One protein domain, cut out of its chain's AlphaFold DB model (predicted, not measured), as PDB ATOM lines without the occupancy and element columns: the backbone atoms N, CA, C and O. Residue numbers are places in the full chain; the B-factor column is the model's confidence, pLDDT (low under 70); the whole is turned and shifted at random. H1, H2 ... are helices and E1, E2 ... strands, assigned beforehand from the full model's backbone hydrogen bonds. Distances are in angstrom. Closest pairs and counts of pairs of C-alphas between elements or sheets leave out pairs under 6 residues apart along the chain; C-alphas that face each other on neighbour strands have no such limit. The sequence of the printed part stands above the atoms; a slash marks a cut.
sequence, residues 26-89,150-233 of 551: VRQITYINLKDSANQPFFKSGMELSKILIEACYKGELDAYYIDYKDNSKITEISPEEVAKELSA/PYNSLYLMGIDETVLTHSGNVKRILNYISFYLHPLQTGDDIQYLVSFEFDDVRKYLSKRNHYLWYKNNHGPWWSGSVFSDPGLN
ATOM      1  N   VAL A  26      29.524  35.619 -51.776       71.81
ATOM      2  CA  VAL A  26      30.139  36.930 -51.626       71.81
ATOM      3  C   VAL A  26      29.866  37.510 -50.261       71.81
ATOM      4  O   VAL A  26      28.724  37.619 -49.835       71.81
ATOM      5  N   ARG A  27      30.927  37.933 -49.580       76.50
ATOM      6  CA  ARG A  27      30.815  38.683 -48.336       76.50
ATOM      7  C   ARG A  27      30.675  40.176 -48.627       76.50
ATOM      8  O   ARG A  27      31.398  40.719 -49.462       76.50
ATOM      9  N   GLN A  28      29.766  40.832 -47.924       74.50
ATOM     10  CA  GLN A  28      29.437  42.245 -48.047       74.50
ATOM     11  C   GLN A  28      29.362  42.871 -46.656       74.50
ATOM     12  O   GLN A  28      28.860  42.249 -45.731       74.50
ATOM     13  N   ILE A  29      29.762  44.139 -46.527       77.12
ATOM     14  CA  ILE A  29      29.447  44.946 -45.344       77.12
ATOM     15  C   ILE A  29      28.555  46.115 -45.762       77.12
ATOM     16  O   ILE A  29      28.942  46.938 -46.592       77.12
ATOM     17  N   THR A  30      27.362  46.201 -45.180       77.62
ATOM     18  CA  THR A  30      26.453  47.341 -45.341       77.62
ATOM     19  C   THR A  30      26.636  48.301 -44.176       77.62
ATOM     20  O   THR A  30      26.344  47.950 -43.035       77.62
ATOM     21  N   TYR A  31      27.084  49.525 -44.449       79.88
ATOM     22  CA  TYR A  31      27.276  50.540 -43.418       79.88
ATOM     23  C   TYR A  31      26.028  51.400 -43.205       79.88
ATOM     24  O   TYR A  31      25.513  52.029 -44.126       79.88
ATOM     25  N   ILE A  32      25.596  51.490 -41.954       76.69
ATOM     26  CA  ILE A  32      24.455  52.269 -41.484       76.69
ATOM     27  C   ILE A  32      24.988  53.444 -40.669       76.69
ATOM     28  O   ILE A  32      25.662  53.265 -39.651       76.69
ATOM     29  N   ASN A  33      24.681  54.664 -41.119       75.44
ATOM     30  CA  ASN A  33      25.033  55.884 -40.400       75.44
ATOM     31  C   ASN A  33      24.054  56.106 -39.246       75.44
ATOM     32  O   ASN A  33      22.924  56.558 -39.435       75.44
ATOM     33  N   LEU A  34      24.524  55.841 -38.040       74.19
ATOM     34  CA  LEU A  34      23.736  55.853 -36.816       74.19
ATOM     35  C   LEU A  34      23.255  57.254 -36.415       74.19
ATOM     36  O   LEU A  34      22.300  57.389 -35.650       74.19
ATOM     37  N   LYS A  35      23.877  58.308 -36.960       69.00
ATOM     38  CA  LYS A  35      23.467  59.698 -36.729       69.00
ATOM     39  C   LYS A  35      22.378  60.199 -37.664       69.00
ATOM     40  O   LYS A  35      21.865  61.296 -37.423       69.00
ATOM     41  N   ASP A  36      22.028  59.454 -38.712       68.75
ATOM     42  CA  ASP A  36      20.906  59.876 -39.540       68.75
ATOM     43  C   ASP A  36      19.617  59.900 -38.706       68.75
ATOM     44  O   ASP A  36      19.343  59.018 -37.897       68.75
ATOM     45  N   SER A  37      18.810  60.930 -38.928       67.00
ATOM     46  CA  SER A  37      17.458  61.079 -38.401       67.00
ATOM     47  C   SER A  37      16.591  59.830 -38.593       67.00
ATOM     48  O   SER A  37      15.846  59.479 -37.679       67.00
ATOM     49  N   ALA A  38      16.733  59.123 -39.722       66.31
ATOM     50  CA  ALA A  38      16.045  57.856 -39.981       66.31
ATOM     51  C   ALA A  38      16.469  56.735 -39.011       66.31
ATOM     52  O   ALA A  38      15.655  55.880 -38.664       66.31
ATOM     53  N   ASN A  39      17.705  56.803 -38.506       69.69
ATOM     54  CA  ASN A  39      18.321  55.824 -37.610       69.69
ATOM     55  C   ASN A  39      18.346  56.244 -36.144       69.69
ATOM     56  O   ASN A  39      18.682  55.430 -35.285       69.69
ATOM     57  N   GLN A  40      17.922  57.469 -35.823       66.50
ATOM     58  CA  GLN A  40      17.744  57.912 -34.441       66.50
ATOM     59  C   GLN A  40      16.910  56.960 -33.572       66.50
ATOM     60  O   GLN A  40      17.220  56.856 -32.391       66.50
ATOM     61  N   PRO A  41      15.900  56.228 -34.082       62.41
ATOM     62  CA  PRO A  41      15.320  55.074 -33.397       62.41
ATOM     63  C   PRO A  41      16.314  54.111 -32.737       62.41
ATOM     64  O   PRO A  41      16.115  53.724 -31.588       62.41
ATOM     65  N   PHE A  42      17.406  53.771 -33.426       60.28
ATOM     66  CA  PHE A  42      18.468  52.902 -32.920       60.28
ATOM     67  C   PHE A  42      19.385  53.593 -31.910       60.28
ATOM     68  O   PHE A  42      20.167  52.902 -31.268       60.28
ATOM     69  N   PHE A  43      19.287  54.921 -31.766       65.44
ATOM     70  CA  PHE A  43      20.166  55.777 -30.956       65.44
ATOM     71  C   PHE A  43      19.400  56.720 -30.023       65.44
ATOM     72  O   PHE A  43      19.933  57.724 -29.546       65.44
ATOM     73  N   LYS A  44      18.124  56.431 -29.748       57.78
ATOM     74  CA  LYS A  44      17.322  57.286 -28.881       57.78
ATOM     75  C   LYS A  44      17.836  57.137 -27.452       57.78
ATOM     76  O   LYS A  44      17.773  56.043 -26.895       57.78
ATOM     77  N   SER A  45      18.296  58.257 -26.888       58.22
ATOM     78  CA  SER A  45      18.872  58.402 -25.540       58.22
ATOM     79  C   SER A  45      18.393  57.333 -24.550       58.22
ATOM     80  O   SER A  45      17.232  57.338 -24.119       58.22
ATOM     81  N   GLY A  46      19.303  56.423 -24.200       58.88
ATOM     82  CA  GLY A  46      19.113  55.378 -23.199       58.88
ATOM     83  C   GLY A  46      18.765  53.988 -23.733       58.88
ATOM     84  O   GLY A  46      18.841  53.047 -22.942       58.88
ATOM     85  N   MET A  47      18.413  53.846 -25.016       62.53
ATOM     86  CA  MET A  47      18.162  52.556 -25.683       62.53
ATOM     87  C   MET A  47      18.897  52.458 -27.016       62.53
ATOM     88  O   MET A  47      18.361  51.976 -28.010       62.53
ATOM     89  N   GLU A  48      20.131  52.947 -27.038       78.06
ATOM     90  CA  GLU A  48      21.002  52.803 -28.188       78.06
ATOM     91  C   GLU A  48      21.312  51.316 -28.405       78.06
ATOM     92  O   GLU A  48      21.736  50.637 -27.468       78.06
ATOM     93  N   LEU A  49      21.123  50.794 -29.621       82.25
ATOM     94  CA  LEU A  49      21.424  49.391 -29.921       82.25
ATOM     95  C   LEU A  49      22.875  49.076 -29.544       82.25
ATOM     96  O   LEU A  49      23.139  48.080 -28.881       82.25
ATOM     97  N   SER A  50      23.797  49.983 -29.863       83.19
ATOM     98  CA  SER A  50      25.198  49.865 -29.475       83.19
ATOM     99  C   SER A  50      25.404  49.725 -27.969       83.19
ATOM    100  O   SER A  50      26.097  48.812 -27.527       83.19
ATOM    101  N   LYS A  51      24.744  50.567 -27.170       83.06
ATOM    102  CA  LYS A  51      24.763  50.474 -25.709       83.06
ATOM    103  C   LYS A  51      24.226  49.132 -25.233       83.06
ATOM    104  O   LYS A  51      24.834  48.502 -24.378       83.06
ATOM    105  N   ILE A  52      23.092  48.701 -25.781       86.12
ATOM    106  CA  ILE A  52      22.437  47.447 -25.399       86.12
ATOM    107  C   ILE A  52      23.366  46.255 -25.650       86.12
ATOM    108  O   ILE A  52      23.479  45.403 -24.771       86.12
ATOM    109  N   LEU A  53      24.018  46.198 -26.817       90.31
ATOM    110  CA  LEU A  53      24.903  45.089 -27.187       90.31
ATOM    111  C   LEU A  53      26.220  45.119 -26.408       90.31
ATOM    112  O   LEU A  53      26.642  44.090 -25.890       90.31
ATOM    113  N   ILE A  54      26.831  46.293 -26.237       87.44
ATOM    114  CA  ILE A  54      28.075  46.399 -25.468       87.44
ATOM    115  C   ILE A  54      27.830  46.100 -23.984       87.44
ATOM    116  O   ILE A  54      28.596  45.366 -23.368       87.44
ATOM    117  N   GLU A  55      26.737  46.596 -23.395       86.88
ATOM    118  CA  GLU A  55      26.392  46.234 -22.018       86.88
ATOM    119  C   GLU A  55      26.070  44.743 -21.867       86.88
ATOM    120  O   GLU A  55      26.325  44.184 -20.801       86.88
ATOM    121  N   ALA A  56      25.481  44.107 -22.886       90.88
ATOM    122  CA  ALA A  56      25.266  42.661 -22.899       90.88
ATOM    123  C   ALA A  56      26.603  41.919 -22.869       90.88
ATOM    124  O   ALA A  56      26.777  41.007 -22.062       90.88
ATOM    125  N   CYS A  57      27.564  42.376 -23.672       92.31
ATOM    126  CA  CYS A  57      28.920  41.846 -23.687       92.31
ATOM    127  C   CYS A  57      29.617  41.997 -22.332       92.31
ATOM    128  O   CYS A  57      30.092  41.014 -21.772       92.31
ATOM    129  N   TYR A  58      29.562  43.180 -21.714       87.25
ATOM    130  CA  TYR A  58      30.116  43.391 -20.369       87.25
ATOM    131  C   TYR A  58      29.479  42.529 -19.280       87.25
ATOM    132  O   TYR A  58      30.103  42.270 -18.253       87.25
ATOM    133  N   LYS A  59      28.235  42.087 -19.479       89.75
ATOM    134  CA  LYS A  59      27.545  41.170 -18.563       89.75
ATOM    135  C   LYS A  59      27.832  39.695 -18.872       89.75
ATOM    136  O   LYS A  59      27.339  38.843 -18.138       89.75
ATOM    137  N   GLY A  60      28.590  39.394 -19.929       92.25
ATOM    138  CA  GLY A  60      28.802  38.033 -20.427       92.25
ATOM    139  C   GLY A  60      27.530  37.404 -21.007       92.25
ATOM    140  O   GLY A  60      27.369  36.190 -20.974       92.25
ATOM    141  N   GLU A  61      26.579  38.225 -21.463       94.56
ATOM    142  CA  GLU A  61      25.321  37.772 -22.074       94.56
ATOM    143  C   GLU A  61      25.392  37.705 -23.607       94.56
ATOM    144  O   GLU A  61      24.459  37.196 -24.234       94.56
ATOM    145  N   LEU A  62      26.453  38.258 -24.199       95.50
ATOM    146  CA  LEU A  62      26.686  38.295 -25.637       95.50
ATOM    147  C   LEU A  62      28.190  38.219 -25.917       95.50
ATOM    148  O   LEU A  62      28.947  39.049 -25.409       95.50
ATOM    149  N   ASP A  63      28.601  37.263 -26.740       95.88
ATOM    150  CA  ASP A  63      30.002  37.104 -27.122       95.88
ATOM    151  C   ASP A  63      30.390  38.149 -28.174       95.88
ATOM    152  O   ASP A  63      29.579  38.553 -29.017       95.88
ATOM    153  N   ALA A  64      31.631  38.621 -28.098       95.25
ATOM    154  CA  ALA A  64      32.170  39.654 -28.967       95.25
ATOM    155  C   ALA A  64      33.338  39.111 -29.784       95.25
ATOM    156  O   ALA A  64      34.096  38.256 -29.334       95.25
ATOM    157  N   TYR A  65      33.507  39.653 -30.984       94.19
ATOM    158  CA  TYR A  65      34.497  39.188 -31.943       94.19
ATOM    159  C   TYR A  65      35.295  40.351 -32.536       94.19
ATOM    160  O   TYR A  65      34.781  41.450 -32.765       94.19
ATOM    161  N   TYR A  66      36.560  40.079 -32.833       90.75
ATOM    162  CA  TYR A  66      37.395  40.819 -33.763       90.75
ATOM    163  C   TYR A  66      37.440  40.071 -35.095       90.75
ATOM    164  O   TYR A  66      37.789  38.888 -35.140       90.75
ATOM    165  N   ILE A  67      37.095  40.762 -36.178       85.62
ATOM    166  CA  ILE A  67      37.091  40.208 -37.530       85.62
ATOM    167  C   ILE A  67      38.207  40.873 -38.330       85.62
ATOM    168  O   ILE A  67      38.133  42.063 -38.639       85.62
ATOM    169  N   ASP A  68      39.225  40.092 -38.698       82.62
ATOM    170  CA  ASP A  68      40.247  40.555 -39.634       82.62
ATOM    171  C   ASP A  68      39.756  40.381 -41.077       82.62
ATOM    172  O   ASP A  68      39.794  39.288 -41.653       82.62
ATOM    173  N   TYR A  69      39.285  41.477 -41.670       72.75
ATOM    174  CA  TYR A  69      38.818  41.489 -43.055       72.75
ATOM    175  C   TYR A  69      39.956  41.351 -44.084       72.75
ATOM    176  O   TYR A  69      39.671  41.046 -45.241       72.75
ATOM    177  N   LYS A  70      41.237  41.494 -43.700       68.94
ATOM    178  CA  LYS A  70      42.371  41.246 -44.618       68.94
ATOM    179  C   LYS A  70      42.572  39.765 -44.897       68.94
ATOM    180  O   LYS A  70      42.946  39.401 -46.006       68.94
ATOM    181  N   ASP A  71      42.324  38.929 -43.894       64.81
ATOM    182  CA  ASP A  71      42.551  37.482 -43.964       64.81
ATOM    183  C   ASP A  71      41.247  36.685 -44.134       64.81
ATOM    184  O   ASP A  71      41.249  35.474 -43.965       64.81
ATOM    185  N   ASN A  72      40.114  37.352 -44.418       52.91
ATOM    186  CA  ASN A  72      38.775  36.812 -44.741       52.91
ATOM    187  C   ASN A  72      38.250  35.600 -43.922       52.91
ATOM    188  O   ASN A  72      37.219  35.026 -44.262       52.91
ATOM    189  N   SER A  73      38.918  35.223 -42.832       57.41
ATOM    190  CA  SER A  73      38.741  33.944 -42.134       57.41
ATOM    191  C   SER A  73      39.133  34.002 -40.658       57.41
ATOM    192  O   SER A  73      38.679  33.169 -39.873       57.41
ATOM    193  N   LYS A  74      39.932  34.995 -40.239       75.19
ATOM    194  CA  LYS A  74      40.337  35.114 -38.842       75.19
ATOM    195  C   LYS A  74      39.294  35.885 -38.038       75.19
ATOM    196  O   LYS A  74      39.336  37.108 -37.918       75.19
ATOM    197  N   ILE A  75      38.372  35.126 -37.465       87.50
ATOM    198  CA  ILE A  75      37.458  35.578 -36.419       87.50
ATOM    199  C   ILE A  75      38.099  35.213 -35.081       87.50
ATOM    200  O   ILE A  75      38.421  34.051 -34.838       87.50
ATOM    201  N   THR A  76      38.343  36.211 -34.238       92.62
ATOM    202  CA  THR A  76      38.914  36.020 -32.899       92.62
ATOM    203  C   THR A  76      37.893  36.491 -31.879       92.62
ATOM    204  O   THR A  76      37.471  37.638 -31.938       92.62
ATOM    205  N   GLU A  77      37.472  35.620 -30.968       94.44
ATOM    206  CA  GLU A  77      36.653  36.033 -29.825       94.44
ATOM    207  C   GLU A  77      37.452  37.017 -28.960       94.44
ATOM    208  O   GLU A  77      38.645  36.804 -28.723       94.44
ATOM    209  N   ILE A  78      36.814  38.104 -28.531       92.56
ATOM    210  CA  ILE A  78      37.421  39.121 -27.670       92.56
ATOM    211  C   ILE A  78      36.685  39.185 -26.340       92.56
ATOM    212  O   ILE A  78      35.455  39.146 -26.272       92.56
ATOM    213  N   SER A  79      37.459  39.294 -25.268       92.00
ATOM    214  CA  SER A  79      36.932  39.375 -23.909       92.00
ATOM    215  C   SER A  79      36.204  40.704 -23.657       92.00
ATOM    216  O   SER A  79      36.525  41.725 -24.280       92.00
ATOM    217  N   PRO A  80      35.265  40.754 -22.695       87.75
ATOM    218  CA  PRO A  80      34.641  42.004 -22.267       87.75
ATOM    219  C   PRO A  80      35.651  43.088 -21.860       87.75
ATOM    220  O   PRO A  80      35.427  44.272 -22.112       87.75
ATOM    221  N   GLU A  81      36.778  42.702 -21.256       83.31
ATOM    222  CA  GLU A  81      37.866  43.611 -20.890       83.31
ATOM    223  C   GLU A  81      38.575  44.200 -22.119       83.31
ATOM    224  O   GLU A  81      38.925  45.382 -22.116       83.31
ATOM    225  N   GLU A  82      38.766  43.409 -23.177       85.75
ATOM    226  CA  GLU A  82      39.320  43.884 -24.451       85.75
ATOM    227  C   GLU A  82      38.340  44.809 -25.171       85.75
ATOM    228  O   GLU A  82      38.746  45.882 -25.612       85.75
ATOM    229  N   VAL A  83      37.046  44.475 -25.194       84.81
ATOM    230  CA  VAL A  83      35.999  45.378 -25.705       84.81
ATOM    231  C   VAL A  83      36.015  46.704 -24.941       84.81
ATOM    232  O   VAL A  83      35.956  47.771 -25.551       84.81
ATOM    233  N   ALA A  84      36.162  46.660 -23.613       79.44
ATOM    234  CA  ALA A  84      36.262  47.861 -22.787       79.44
ATOM    235  C   ALA A  84      37.517  48.682 -23.074       79.44
ATOM    236  O   ALA A  84      37.464  49.912 -23.023       79.44
ATOM    237  N   LYS A  85      38.630  48.016 -23.389       79.62
ATOM    238  CA  LYS A  85      39.879  48.663 -23.784       79.62
ATOM    239  C   LYS A  85      39.749  49.340 -25.150       79.62
ATOM    240  O   LYS A  85      40.137  50.497 -25.265       79.62
ATOM    241  N   GLU A  86      39.159  48.682 -26.146       77.56
ATOM    242  CA  GLU A  86      38.932  49.270 -27.479       77.56
ATOM    243  C   GLU A  86      37.920  50.426 -27.439       77.56
ATOM    244  O   GLU A  86      38.048  51.414 -28.159       77.56
ATOM    245  N   LEU A  87      36.936  50.347 -26.541       73.12
ATOM    246  CA  LEU A  87      35.992  51.433 -26.270       73.12
ATOM    247  C   LEU A  87      36.529  52.478 -25.294       73.12
ATOM    248  O   LEU A  87      35.820  53.438 -24.979       73.12
ATOM    249  N   SER A  88      37.751  52.314 -24.790       66.06
ATOM    250  CA  SER A  88      38.391  53.348 -24.000       66.06
ATOM    251  C   SER A  88      39.113  54.315 -24.939       66.06
ATOM    252  O   SER A  88      40.019  53.944 -25.675       66.06
ATOM    253  N   ALA A  89      38.717  55.587 -24.916       55.03
ATOM    254  CA  ALA A  89      39.262  56.697 -25.695       55.03
ATOM    255  C   ALA A  89      40.741  57.015 -25.389       55.03
ATOM    256  O   ALA A  89      41.236  58.047 -25.839       55.03
ATOM    257  N   PRO A 150      31.280  57.209 -24.963       63.97
ATOM    258  CA  PRO A 150      29.834  57.187 -24.853       63.97
ATOM    259  C   PRO A 150      29.236  56.425 -26.027       63.97
ATOM    260  O   PRO A 150      29.556  56.692 -27.182       63.97
ATOM    261  N   TYR A 151      28.312  55.514 -25.756       66.44
ATOM    262  CA  TYR A 151      27.707  54.662 -26.785       66.44
ATOM    263  C   TYR A 151      27.012  55.429 -27.924       66.44
ATOM    264  O   TYR A 151      26.871  54.902 -29.027       66.44
ATOM    265  N   ASN A 152      26.602  56.679 -27.675       62.16
ATOM    266  CA  ASN A 152      26.014  57.587 -28.667       62.16
ATOM    267  C   ASN A 152      27.050  58.255 -29.594       62.16
ATOM    268  O   ASN A 152      26.681  58.956 -30.537       62.16
ATOM    269  N   SER A 153      28.340  58.049 -29.332       64.25
ATOM    270  CA  SER A 153      29.442  58.455 -30.202       64.25
ATOM    271  C   SER A 153      29.876  57.338 -31.150       64.25
ATOM    272  O   SER A 153      30.894  57.467 -31.812       64.25
ATOM    273  N   LEU A 154      29.091  56.267 -31.273       71.94
ATOM    274  CA  LEU A 154      29.224  55.296 -32.354       71.94
ATOM    275  C   LEU A 154      28.430  55.806 -33.554       71.94
ATOM    276  O   LEU A 154      27.225  56.031 -33.465       71.94
ATOM    277  N   TYR A 155      29.127  56.065 -34.656       71.50
ATOM    278  CA  TYR A 155      28.555  56.720 -35.838       71.50
ATOM    279  C   TYR A 155      28.200  55.725 -36.934       71.50
ATOM    280  O   TYR A 155      27.354  56.025 -37.774       71.50
ATOM    281  N   LEU A 156      28.852  54.566 -36.948       80.88
ATOM    282  CA  LEU A 156      28.734  53.614 -38.033       80.88
ATOM    283  C   LEU A 156      28.517  52.208 -37.482       80.88
ATOM    284  O   LEU A 156      29.284  51.720 -36.651       80.88
ATOM    285  N   MET A 157      27.461  51.565 -37.964       87.44
ATOM    286  CA  MET A 157      27.210  50.145 -37.760       87.44
ATOM    287  C   MET A 157      27.351  49.452 -39.107       87.44
ATOM    288  O   MET A 157      26.696  49.855 -40.058       87.44
ATOM    289  N   GLY A 158      28.203  48.444 -39.207       86.88
ATOM    290  CA  GLY A 158      28.269  47.577 -40.380       86.88
ATOM    291  C   GLY A 158      27.471  46.311 -40.130       86.88
ATOM    292  O   GLY A 158      27.621  45.691 -39.081       86.88
ATOM    293  N   ILE A 159      26.640  45.922 -41.084       84.81
ATOM    294  CA  ILE A 159      26.041  44.591 -41.127       84.81
ATOM    295  C   ILE A 159      26.848  43.781 -42.133       84.81
ATOM    296  O   ILE A 159      26.894  44.132 -43.309       84.81
ATOM    297  N   ASP A 160      27.519  42.745 -41.646       84.19
ATOM    298  CA  ASP A 160      28.241  41.780 -42.465       84.19
ATOM    299  C   ASP A 160      27.263  40.717 -42.966       84.19
ATOM    300  O   ASP A 160      26.593  40.055 -42.171       84.19
ATOM    301  N   GLU A 161      27.182  40.566 -44.281       82.25
ATOM    302  CA  GLU A 161      26.264  39.681 -44.979       82.25
ATOM    303  C   GLU A 161      27.037  38.770 -45.935       82.25
ATOM    304  O   GLU A 161      27.884  39.225 -46.702       82.25
ATOM    305  N   THR A 162      26.704  37.484 -45.965       78.50
ATOM    306  CA  THR A 162      27.053  36.594 -47.071       78.50
ATOM    307  C   THR A 162      25.890  36.540 -48.050       78.50
ATOM    308  O   THR A 162      24.804  36.057 -47.734       78.50
ATOM    309  N   VAL A 163      26.129  37.029 -49.257       70.12
ATOM    310  CA  VAL A 163      25.218  36.969 -50.388       70.12
ATOM    311  C   VAL A 163      25.567  35.742 -51.223       70.12
ATOM    312  O   VAL A 163      26.687  35.604 -51.703       70.12
ATOM    313  N   LEU A 164      24.603  34.844 -51.372       72.69
ATOM    314  CA  LEU A 164      24.671  33.667 -52.224       72.69
ATOM    315  C   LEU A 164      23.838  33.943 -53.473       72.69
ATOM    316  O   LEU A 164      22.630  34.177 -53.349       72.69
ATOM    317  N   THR A 165      24.448  33.901 -54.655       69.81
ATOM    318  CA  THR A 165      23.718  34.013 -55.923       69.81
ATOM    319  C   THR A 165      23.780  32.718 -56.713       69.81
ATOM    320  O   THR A 165      24.854  32.191 -56.982       69.81
ATOM    321  N   HIS A 166      22.615  32.187 -57.084       71.25
ATOM    322  CA  HIS A 166      22.515  30.976 -57.898       71.25
ATOM    323  C   HIS A 166      21.336  31.088 -58.864       71.25
ATOM    324  O   HIS A 166      20.183  31.214 -58.441       71.25
ATOM    325  N   SER A 167      21.631  31.070 -60.167       74.38
ATOM    326  CA  SER A 167      20.631  31.136 -61.245       74.38
ATOM    327  C   SER A 167      19.640  32.306 -61.107       74.38
ATOM    328  O   SER A 167      18.440  32.147 -61.320       74.38
ATOM    329  N   GLY A 168      20.134  33.483 -60.706       70.44
ATOM    330  CA  GLY A 168      19.328  34.696 -60.516       70.44
ATOM    331  C   GLY A 168      18.621  34.810 -59.158       70.44
ATOM    332  O   GLY A 168      18.090  35.874 -58.847       70.44
ATOM    333  N   ASN A 169      18.653  33.769 -58.321       62.81
ATOM    334  CA  ASN A 169      18.170  33.852 -56.944       62.81
ATOM    335  C   ASN A 169      19.261  34.413 -56.033       62.81
ATOM    336  O   ASN A 169      20.407  33.968 -56.094       62.81
ATOM    337  N   VAL A 170      18.888  35.355 -55.166       64.75
ATOM    338  CA  VAL A 170      19.786  35.992 -54.196       64.75
ATOM    339  C   VAL A 170      19.345  35.605 -52.788       64.75
ATOM    340  O   VAL A 170      18.247  35.968 -52.362       64.75
ATOM    341  N   LYS A 171      20.201  34.904 -52.045       75.44
ATOM    342  CA  LYS A 171      20.006  34.618 -50.618       75.44
ATOM    343  C   LYS A 171      21.012  35.416 -49.800       75.44
ATOM    344  O   LYS A 171      22.195  35.416 -50.118       75.44
ATOM    345  N   ARG A 172      20.553  36.087 -48.746       72.38
ATOM    346  CA  ARG A 172      21.408  36.852 -47.829       72.38
ATOM    347  C   ARG A 172      21.481  36.133 -46.493       72.38
ATOM    348  O   ARG A 172      20.466  35.682 -45.980       72.38
ATOM    349  N   ILE A 173      22.678  36.016 -45.947       78.69
ATOM    350  CA  ILE A 173      22.934  35.442 -44.631       78.69
ATOM    351  C   ILE A 173      23.605  36.536 -43.818       78.69
ATOM    352  O   ILE A 173      24.706  36.957 -44.149       78.69
ATOM    353  N   LEU A 174      22.928  37.033 -42.789       82.56
ATOM    354  CA  LEU A 174      23.493  38.045 -41.903       82.56
ATOM    355  C   LEU A 174      24.443  37.347 -40.928       82.56
ATOM    356  O   LEU A 174      24.011  36.491 -40.157       82.56
ATOM    357  N   ASN A 175      25.724  37.700 -40.977       87.25
ATOM    358  CA  ASN A 175      26.768  37.060 -40.183       87.25
ATOM    359  C   ASN A 175      27.014  37.834 -38.890       87.25
ATOM    360  O   ASN A 175      26.874  37.291 -37.796       87.25
ATOM    361  N   TYR A 176      27.346  39.124 -39.009       91.56
ATOM    362  CA  TYR A 176      27.785  39.938 -37.879       91.56
ATOM    363  C   TYR A 176      27.204  41.349 -37.910       91.56
ATOM    364  O   TYR A 176      27.007  41.947 -38.966       91.56
ATOM    365  N   ILE A 177      26.998  41.911 -36.722       91.19
ATOM    366  CA  ILE A 177      26.788  43.345 -36.522       91.19
ATOM    367  C   ILE A 177      28.071  43.917 -35.940       91.19
ATOM    368  O   ILE A 177      28.477  43.540 -34.846       91.19
ATOM    369  N   SER A 178      28.687  44.836 -36.669       91.00
ATOM    370  CA  SER A 178      29.973  45.444 -36.346       91.00
ATOM    371  C   SER A 178      29.794  46.920 -36.015       91.00
ATOM    372  O   SER A 178      29.034  47.620 -36.686       91.00
ATOM    373  N   PHE A 179      30.503  47.425 -35.011       89.12
ATOM    374  CA  PHE A 179      30.563  48.854 -34.716       89.12
ATOM    375  C   PHE A 179      31.906  49.438 -35.126       89.12
ATOM    376  O   PHE A 179      32.952  48.813 -34.946       89.12
ATOM    377  N   TYR A 180      31.861  50.664 -35.643       84.88
ATOM    378  CA  TYR A 180      33.043  51.406 -36.050       84.88
ATOM    379  C   TYR A 180      33.003  52.841 -35.518       84.88
ATOM    380  O   TYR A 180      31.932  53.453 -35.389       84.88
ATOM    381  N   LEU A 181      34.185  53.399 -35.264       75.94
ATOM    382  CA  LEU A 181      34.386  54.835 -35.109       75.94
ATOM    383  C   LEU A 181      34.536  55.471 -36.488       75.94
ATOM    384  O   LEU A 181      35.220  54.951 -37.371       75.94
ATOM    385  N   HIS A 182      33.876  56.608 -36.676       69.19
ATOM    386  CA  HIS A 182      33.907  57.326 -37.941       69.19
ATOM    387  C   HIS A 182      35.199  58.156 -38.072       69.19
ATOM    388  O   HIS A 182      35.636  58.723 -37.070       69.19
ATOM    389  N   PRO A 183      35.744  58.332 -39.294       61.91
ATOM    390  CA  PRO A 183      36.959  59.108 -39.562       61.91
ATOM    391  C   PRO A 183      36.995  60.496 -38.925       61.91
ATOM    392  O   PRO A 183      37.973  60.912 -38.318       61.91
ATOM    393  N   LEU A 184      35.861  61.203 -38.985       53.31
ATOM    394  CA  LEU A 184      35.680  62.515 -38.344       53.31
ATOM    395  C   LEU A 184      35.966  62.525 -36.832       53.31
ATOM    396  O   LEU A 184      36.143  63.599 -36.272       53.31
ATOM    397  N   GLN A 185      35.963  61.366 -36.175       58.56
ATOM    398  CA  GLN A 185      36.214  61.238 -34.746       58.56
ATOM    399  C   GLN A 185      37.635  60.759 -34.427       58.56
ATOM    400  O   GLN A 185      38.196  61.130 -33.399       58.56
ATOM    401  N   THR A 186      38.208  59.906 -35.275       59.78
ATOM    402  CA  THR A 186      39.552  59.344 -35.079       59.78
ATOM    403  C   THR A 186      40.636  60.264 -35.634       59.78
ATOM    404  O   THR A 186      41.749  60.253 -35.122       59.78
ATOM    405  N   GLY A 187      40.302  61.105 -36.619       55.06
ATOM    406  CA  GLY A 187      41.277  61.868 -37.405       55.06
ATOM    407  C   GLY A 187      41.945  61.043 -38.513       55.06
ATOM    408  O   GLY A 187      42.686  61.613 -39.307       55.06
ATOM    409  N   ASP A 188      41.631  59.746 -38.581       62.22
ATOM    410  CA  ASP A 188      42.177  58.734 -39.493       62.22
ATOM    411  C   ASP A 188      41.021  58.007 -40.223       62.22
ATOM    412  O   ASP A 188      39.892  58.490 -40.232       62.22
ATOM    413  N   ASP A 189      41.267  56.843 -40.833       70.38
ATOM    414  CA  ASP A 189      40.240  55.990 -41.451       70.38
ATOM    415  C   ASP A 189      39.199  55.435 -40.447       70.38
ATOM    416  O   ASP A 189      39.288  55.620 -39.228       70.38
ATOM    417  N   ILE A 190      38.168  54.754 -40.972       70.50
ATOM    418  CA  ILE A 190      37.135  54.070 -40.176       70.50
ATOM    419  C   ILE A 190      37.824  53.053 -39.256       70.50
ATOM    420  O   ILE A 190      38.427  52.091 -39.731       70.50
ATOM    421  N   GLN A 191      37.694  53.224 -37.939       79.62
ATOM    422  CA  GLN A 191      38.284  52.301 -36.972       79.62
ATOM    423  C   GLN A 191      37.245  51.270 -36.534       79.62
ATOM    424  O   GLN A 191      36.230  51.611 -35.928       79.62
ATOM    425  N   TYR A 192      37.505  50.002 -36.831       84.38
ATOM    426  CA  TYR A 192      36.736  48.877 -36.306       84.38
ATOM    427  C   TYR A 192      36.845  48.805 -34.778       84.38
ATOM    428  O   TYR A 192      37.930  48.998 -34.234       84.38
ATOM    429  N   LEU A 193      35.738  48.491 -34.103       85.88
ATOM    430  CA  LEU A 193      35.711  48.305 -32.651       85.88
ATOM    431  C   LEU A 193      35.434  46.857 -32.262       85.88
ATOM    432  O   LEU A 193      36.246  46.213 -31.608       85.88
ATOM    433  N   VAL A 194      34.254  46.360 -32.627       91.44
ATOM    434  CA  VAL A 194      33.739  45.071 -32.160       91.44
ATOM    435  C   VAL A 194      32.649  44.573 -33.097       91.44
ATOM    436  O   VAL A 194      31.883  45.379 -33.632       91.44
ATOM    437  N   SER A 195      32.552  43.255 -33.244       93.31
ATOM    438  CA  SER A 195      31.458  42.567 -33.922       93.31
ATOM    439  C   SER A 195      30.739  41.615 -32.982       93.31
ATOM    440  O   SER A 195      31.341  41.032 -32.086       93.31
ATOM    441  N   PHE A 196      29.452  41.421 -33.232       94.31
ATOM    442  CA  PHE A 196      28.599  40.457 -32.549       94.31
ATOM    443  C   PHE A 196      27.960  39.553 -33.593       94.31
ATOM    444  O   PHE A 196      27.535  40.049 -34.639       94.31
ATOM    445  N   GLU A 197      27.873  38.251 -33.329       94.38
ATOM    446  CA  GLU A 197      27.175  37.335 -34.233       94.38
ATOM    447  C   GLU A 197      25.700  37.740 -34.336       94.38
ATOM    448  O   GLU A 197      25.012  37.947 -33.328       94.38
ATOM    449  N   PHE A 198      25.211  37.891 -35.566       91.12
ATOM    450  CA  PHE A 198      23.878  38.424 -35.830       91.12
ATOM    451  C   PHE A 198      22.792  37.585 -35.143       91.12
ATOM    452  O   PHE A 198      21.848  38.117 -34.544       91.12
ATOM    453  N   ASP A 199      22.949  36.264 -35.183       87.25
ATOM    454  CA  ASP A 199      22.008  35.328 -34.585       87.25
ATOM    455  C   ASP A 199      21.951  35.428 -33.061       87.25
ATOM    456  O   ASP A 199      20.865  35.328 -32.478       87.25
ATOM    457  N   ASP A 200      23.076  35.697 -32.411       93.19
ATOM    458  CA  ASP A 200      23.121  35.877 -30.963       93.19
ATOM    459  C   ASP A 200      22.561  37.228 -30.543       93.19
ATOM    460  O   ASP A 200      21.787  37.291 -29.582       93.19
ATOM    461  N   VAL A 201      22.803  38.283 -31.327       91.06
ATOM    462  CA  VAL A 201      22.115  39.570 -31.148       91.06
ATOM    463  C   VAL A 201      20.599  39.382 -31.246       91.06
ATOM    464  O   VAL A 201      19.852  39.834 -30.371       91.06
ATOM    465  N   ARG A 202      20.121  38.669 -32.271       87.50
ATOM    466  CA  ARG A 202      18.693  38.372 -32.462       87.50
ATOM    467  C   ARG A 202      18.115  37.604 -31.269       87.50
ATOM    468  O   ARG A 202      17.084  38.012 -30.719       87.50
ATOM    469  N   LYS A 203      18.780  36.529 -30.824       88.38
ATOM    470  CA  LYS A 203      18.373  35.747 -29.639       88.38
ATOM    471  C   LYS A 203      18.334  36.628 -28.390       88.38
ATOM    472  O   LYS A 203      17.335  36.600 -27.665       88.38
ATOM    473  N   TYR A 204      19.364  37.434 -28.157       89.69
ATOM    474  CA  TYR A 204      19.465  38.331 -27.008       89.69
ATOM    475  C   TYR A 204      18.314  39.349 -26.969       89.69
ATOM    476  O   TYR A 204      17.596  39.450 -25.967       89.69
ATOM    477  N   LEU A 205      18.063  40.043 -28.084       86.31
ATOM    478  CA  LEU A 205      16.996  41.044 -28.184       86.31
ATOM    479  C   LEU A 205      15.595  40.428 -28.043       86.31
ATOM    480  O   LEU A 205      14.701  41.062 -27.465       86.31
ATOM    481  N   SER A 206      15.398  39.198 -28.531       81.25
ATOM    482  CA  SER A 206      14.118  38.483 -28.428       81.25
ATOM    483  C   SER A 206      13.758  38.112 -26.983       81.25
ATOM    484  O   SER A 206      12.616  38.316 -26.567       81.25
ATOM    485  N   LYS A 207      14.732  37.659 -26.178       85.44
ATOM    486  CA  LYS A 207      14.514  37.217 -24.787       85.44
ATOM    487  C   LYS A 207      14.059  38.339 -23.852       85.44
ATOM    488  O   LYS A 207      13.345  38.077 -22.887       85.44
ATOM    489  N   ARG A 208      14.472  39.587 -24.101       74.62
ATOM    490  CA  ARG A 208      14.249  40.716 -23.178       74.62
ATOM    491  C   ARG A 208      13.063  41.617 -23.534       74.62
ATOM    492  O   ARG A 208      12.961  42.715 -22.999       74.62
ATOM    493  N   ASN A 209      12.173  41.204 -24.443       67.56
ATOM    494  CA  ASN A 209      11.108  42.053 -25.014       67.56
ATOM    495  C   ASN A 209      11.612  43.358 -25.669       67.56
ATOM    496  O   ASN A 209      10.804  44.178 -26.109       67.56
ATOM    497  N   HIS A 210      12.928  43.546 -25.798       64.31
ATOM    498  CA  HIS A 210      13.515  44.668 -26.526       64.31
ATOM    499  C   HIS A 210      13.152  44.562 -28.013       64.31
ATOM    500  O   HIS A 210      12.824  45.569 -28.631       64.31
ATOM    501  N   TYR A 211      13.074  43.340 -28.553       56.94
ATOM    502  CA  TYR A 211      12.551  43.065 -29.893       56.94
ATOM    503  C   TYR A 211      11.109  43.564 -30.089       56.94
ATOM    504  O   TYR A 211      10.818  44.227 -31.081       56.94
ATOM    505  N   LEU A 212      10.209  43.311 -29.127       46.28
ATOM    506  CA  LEU A 212       8.837  43.829 -29.171       46.28
ATOM    507  C   LEU A 212       8.804  45.355 -29.069       46.28
ATOM    508  O   LEU A 212       7.988  45.983 -29.734       46.28
ATOM    509  N   TRP A 213       9.686  45.965 -28.276       52.41
ATOM    510  CA  TRP A 213       9.779  47.421 -28.212       52.41
ATOM    511  C   TRP A 213      10.245  48.021 -29.544       52.41
ATOM    512  O   TRP A 213       9.599  48.951 -30.028       52.41
ATOM    513  N   TYR A 214      11.283  47.461 -30.176       55.22
ATOM    514  CA  TYR A 214      11.744  47.911 -31.493       55.22
ATOM    515  C   TYR A 214      10.660  47.709 -32.565       55.22
ATOM    516  O   TYR A 214      10.341  48.640 -33.303       55.22
ATOM    517  N   LYS A 215      10.014  46.537 -32.586       51.72
ATOM    518  CA  LYS A 215       8.884  46.214 -33.474       51.72
ATOM    519  C   LYS A 215       7.693  47.167 -33.298       51.72
ATOM    520  O   LYS A 215       7.131  47.641 -34.280       51.72
ATOM    521  N   ASN A 216       7.319  47.477 -32.054       42.94
ATOM    522  CA  ASN A 216       6.133  48.280 -31.747       42.94
ATOM    523  C   ASN A 216       6.355  49.791 -31.906       42.94
ATOM    524  O   ASN A 216       5.395  50.509 -32.175       42.94
ATOM    525  N   ASN A 217       7.584  50.292 -31.734       44.34
ATOM    526  CA  ASN A 217       7.872  51.732 -31.808       44.34
ATOM    527  C   ASN A 217       8.434  52.184 -33.162       44.34
ATOM    528  O   ASN A 217       8.449  53.388 -33.426       44.34
ATOM    529  N   HIS A 218       8.880  51.256 -34.016       50.44
ATOM    530  CA  HIS A 218       9.534  51.580 -35.294       50.44
ATOM    531  C   HIS A 218       8.859  50.945 -36.517       50.44
ATOM    532  O   HIS A 218       9.357  51.058 -37.635       50.44
ATOM    533  N   GLY A 219       7.680  50.348 -36.312       39.56
ATOM    534  CA  GLY A 219       6.847  49.769 -37.358       39.56
ATOM    535  C   GLY A 219       7.285  48.359 -37.786       39.56
ATOM    536  O   GLY A 219       8.433  47.958 -37.581       39.56
ATOM    537  N   PRO A 220       6.373  47.592 -38.413       40.91
ATOM    538  CA  PRO A 220       6.604  46.197 -38.800       40.91
ATOM    539  C   PRO A 220       7.759  46.010 -39.802       40.91
ATOM    540  O   PRO A 220       8.314  44.920 -39.880       40.91
ATOM    541  N   TRP A 221       8.171  47.064 -40.512       39.84
ATOM    542  CA  TRP A 221       9.181  47.014 -41.575       39.84
ATOM    543  C   TRP A 221      10.622  46.779 -41.108       39.84
ATOM    544  O   TRP A 221      11.394  46.203 -41.865       39.84
ATOM    545  N   TRP A 222      11.015  47.172 -39.891       42.22
ATOM    546  CA  TRP A 222      12.400  46.971 -39.410       42.22
ATOM    547  C   TRP A 222      12.571  45.713 -38.559       42.22
ATOM    548  O   TRP A 222      13.561  44.998 -38.719       42.22
ATOM    549  N   SER A 223      11.550  45.340 -37.774       45.22
ATOM    550  CA  SER A 223      11.432  43.944 -37.318       45.22
ATOM    551  C   SER A 223      11.322  42.968 -38.494       45.22
ATOM    552  O   SER A 223      11.606  41.792 -38.301       45.22
ATOM    553  N   GLY A 224      10.895  43.511 -39.644       41.59
ATOM    554  CA  GLY A 224      10.585  42.911 -40.936       41.59
ATOM    555  C   GLY A 224      11.751  42.749 -41.928       41.59
ATOM    556  O   GLY A 224      11.618  41.973 -42.866       41.59
ATOM    557  N   SER A 225      12.848  43.506 -41.781       41.44
ATOM    558  CA  SER A 225      13.881  43.612 -42.833       41.44
ATOM    559  C   SER A 225      15.318  43.427 -42.354       41.44
ATOM    560  O   SER A 225      16.122  42.872 -43.095       41.44
ATOM    561  N   VAL A 226      15.651  43.853 -41.130       42.41
ATOM    562  CA  VAL A 226      16.961  43.561 -40.522       42.41
ATOM    563  C   VAL A 226      16.878  42.299 -39.680       42.41
ATOM    564  O   VAL A 226      17.715  41.426 -39.816       42.41
ATOM    565  N   PHE A 227      15.846  42.159 -38.841       43.50
ATOM    566  CA  PHE A 227      15.710  41.013 -37.925       43.50
ATOM    567  C   PHE A 227      14.733  39.927 -38.381       43.50
ATOM    568  O   PHE A 227      14.684  38.861 -37.764       43.50
ATOM    569  N   SER A 228      13.971  40.172 -39.443       42.81
ATOM    570  CA  SER A 228      13.410  39.098 -40.250       42.81
ATOM    571  C   SER A 228      13.982  39.257 -41.640       42.81
ATOM    572  O   SER A 228      13.782  40.262 -42.311       42.81
ATOM    573  N   ASP A 229      14.792  38.294 -42.015       37.47
ATOM    574  CA  ASP A 229      15.419  38.231 -43.314       37.47
ATOM    575  C   ASP A 229      14.325  38.112 -44.408       37.47
ATOM    576  O   ASP A 229      13.457  37.243 -44.304       37.47
ATOM    577  N   PRO A 230      14.316  38.968 -45.451       35.09
ATOM    578  CA  PRO A 230      13.406  38.827 -46.588       35.09
ATOM    579  C   PRO A 230      13.623  37.526 -47.380       35.09
ATOM    580  O   PRO A 230      12.696  37.057 -48.033       35.09
ATOM    581  N   GLY A 231      14.814  36.924 -47.300       32.38
ATOM    582  CA  GLY A 231      15.134  35.586 -47.810       32.38
ATOM    583  C   GLY A 231      14.662  34.443 -46.900       32.38
ATOM    584  O   GLY A 231      14.494  33.322 -47.375       32.38
ATOM    585  N   LEU A 232      14.355  34.734 -45.632       33.84
ATOM    586  CA  LEU A 232      13.680  33.849 -44.670       33.84
ATOM    587  C   LEU A 232      12.180  34.156 -44.535       33.84
ATOM    588  O   LEU A 232      11.486  33.463 -43.789       33.84
ATOM    589  N   ASN A 233      11.641  35.103 -45.318       34.69
ATOM    590  CA  ASN A 233      10.206  35.110 -45.630       34.69
ATOM    591  C   ASN A 233       9.796  33.839 -46.399       34.69
ATOM    592  O   ASN A 233       8.614  33.506 -46.430       34.69
TER     593      ASN A 233
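Overview. This is residues 26 to 89 and 150 to 233 of the 551 residues of an uncharacterized protein of Flammeovirgaceae bacterium KN852 (UniProt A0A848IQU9). A strongly twisted antiparallel sheet of four strands, with E4 and E5 as a long hairpin, has H2 packed across one face, while the small hairpin of E2 and E3 packs on its edge strand E6. H5 is on the same face as H2 but beside the strands, and H6, H7 and residues 224 to 233 follow it. The printed 148 residues hold seven named helices and six named strands in the order E1 H1 H2 E2 E3 H3 E4 E5 H4 E6 H5 H6 H7, and the sheet runs E1 E4 E5 E6. The class is mixed, and the whole is compact, with a radius of gyration of the C-alphas of 15.3 A and spans of 46 by 38 by 30 A.

Along the chain. In the large sheet, E1 is residues 26 to 33, 22.6 A long from C-alpha 26 at (30.139, 36.930, -51.626). E4 is residues 156 to 166, 30.8 A; E5 is residues 169 to 181, 34.4 A, and bends by 59 degrees at residue 175; E6 is residues 191 to 197, 18.8 A. E2 is residues 64 to 68 and E3 residues 74 to 78. The helices are H1, residues 40 to 43; H2, 49 to 58, 14.2 A; H3, 80 to 86; H4, 183 to 186; H5, 198 to 207, 14.5 A; H6, 210 to 218; and H7, 220 to 223, with C-alpha 223 at (11.432, 43.944, -37.318).

Arrangement. E1 and E4 are antiparallel, with N 28 and O 161 at 2.8 A, within hydrogen-bond range. In the hairpin of E4 and E5, N 164 and O 171 are at 2.8 A; between E5 and E6, N 179 and O 194 are at 2.8 A. H2 runs across the strands at a height over the sheet of 10.2 A, over E6 and only just over E5, on which 3 of its C-alphas fall. H5 has a height of 7.9 A and lies over none of the strands. The closest C-alphas of E2 and E6, Tyr 65 and Ser 195, are 5.0 A apart; in the hairpin of E2 and E3, N 66 and O 76 are at 2.8 A. H3 only grazes the sheet with residues 82 to 86 and touches H2, Pro 80 to Tyr 58, 5.1 A between C-alphas, at a steep tilt of 54 degrees, opposite ways. H1 and H2 only just touch, only at the corner, with 3 pairs of C-alphas within 8 A, the closest Phe 42 and Leu 49, 5.5 A. H6 touches H7, closest C-alphas Lys 215 and Ser 223, 5.1 A; H4 is not on the sheet and touches no helix. In H2, H3, H5 and H6 every O i to N i+4 pair is within hydrogen-bond range; H1, H4 and H7 are too short for such a pair.

Size, cuts and confidence. The C-alphas farthest apart, of Ala 89 and Ser 167, are 47.6 A apart. Residues 90 to 149 are not printed, and C-alphas 89 and 150 are 9.5 A apart across the cut. Of the links printed whole, none is long. The mean pLDDT of the printed part is 72.5, and 58 residues are under 70, among them 35 to 47 and 209 to 233.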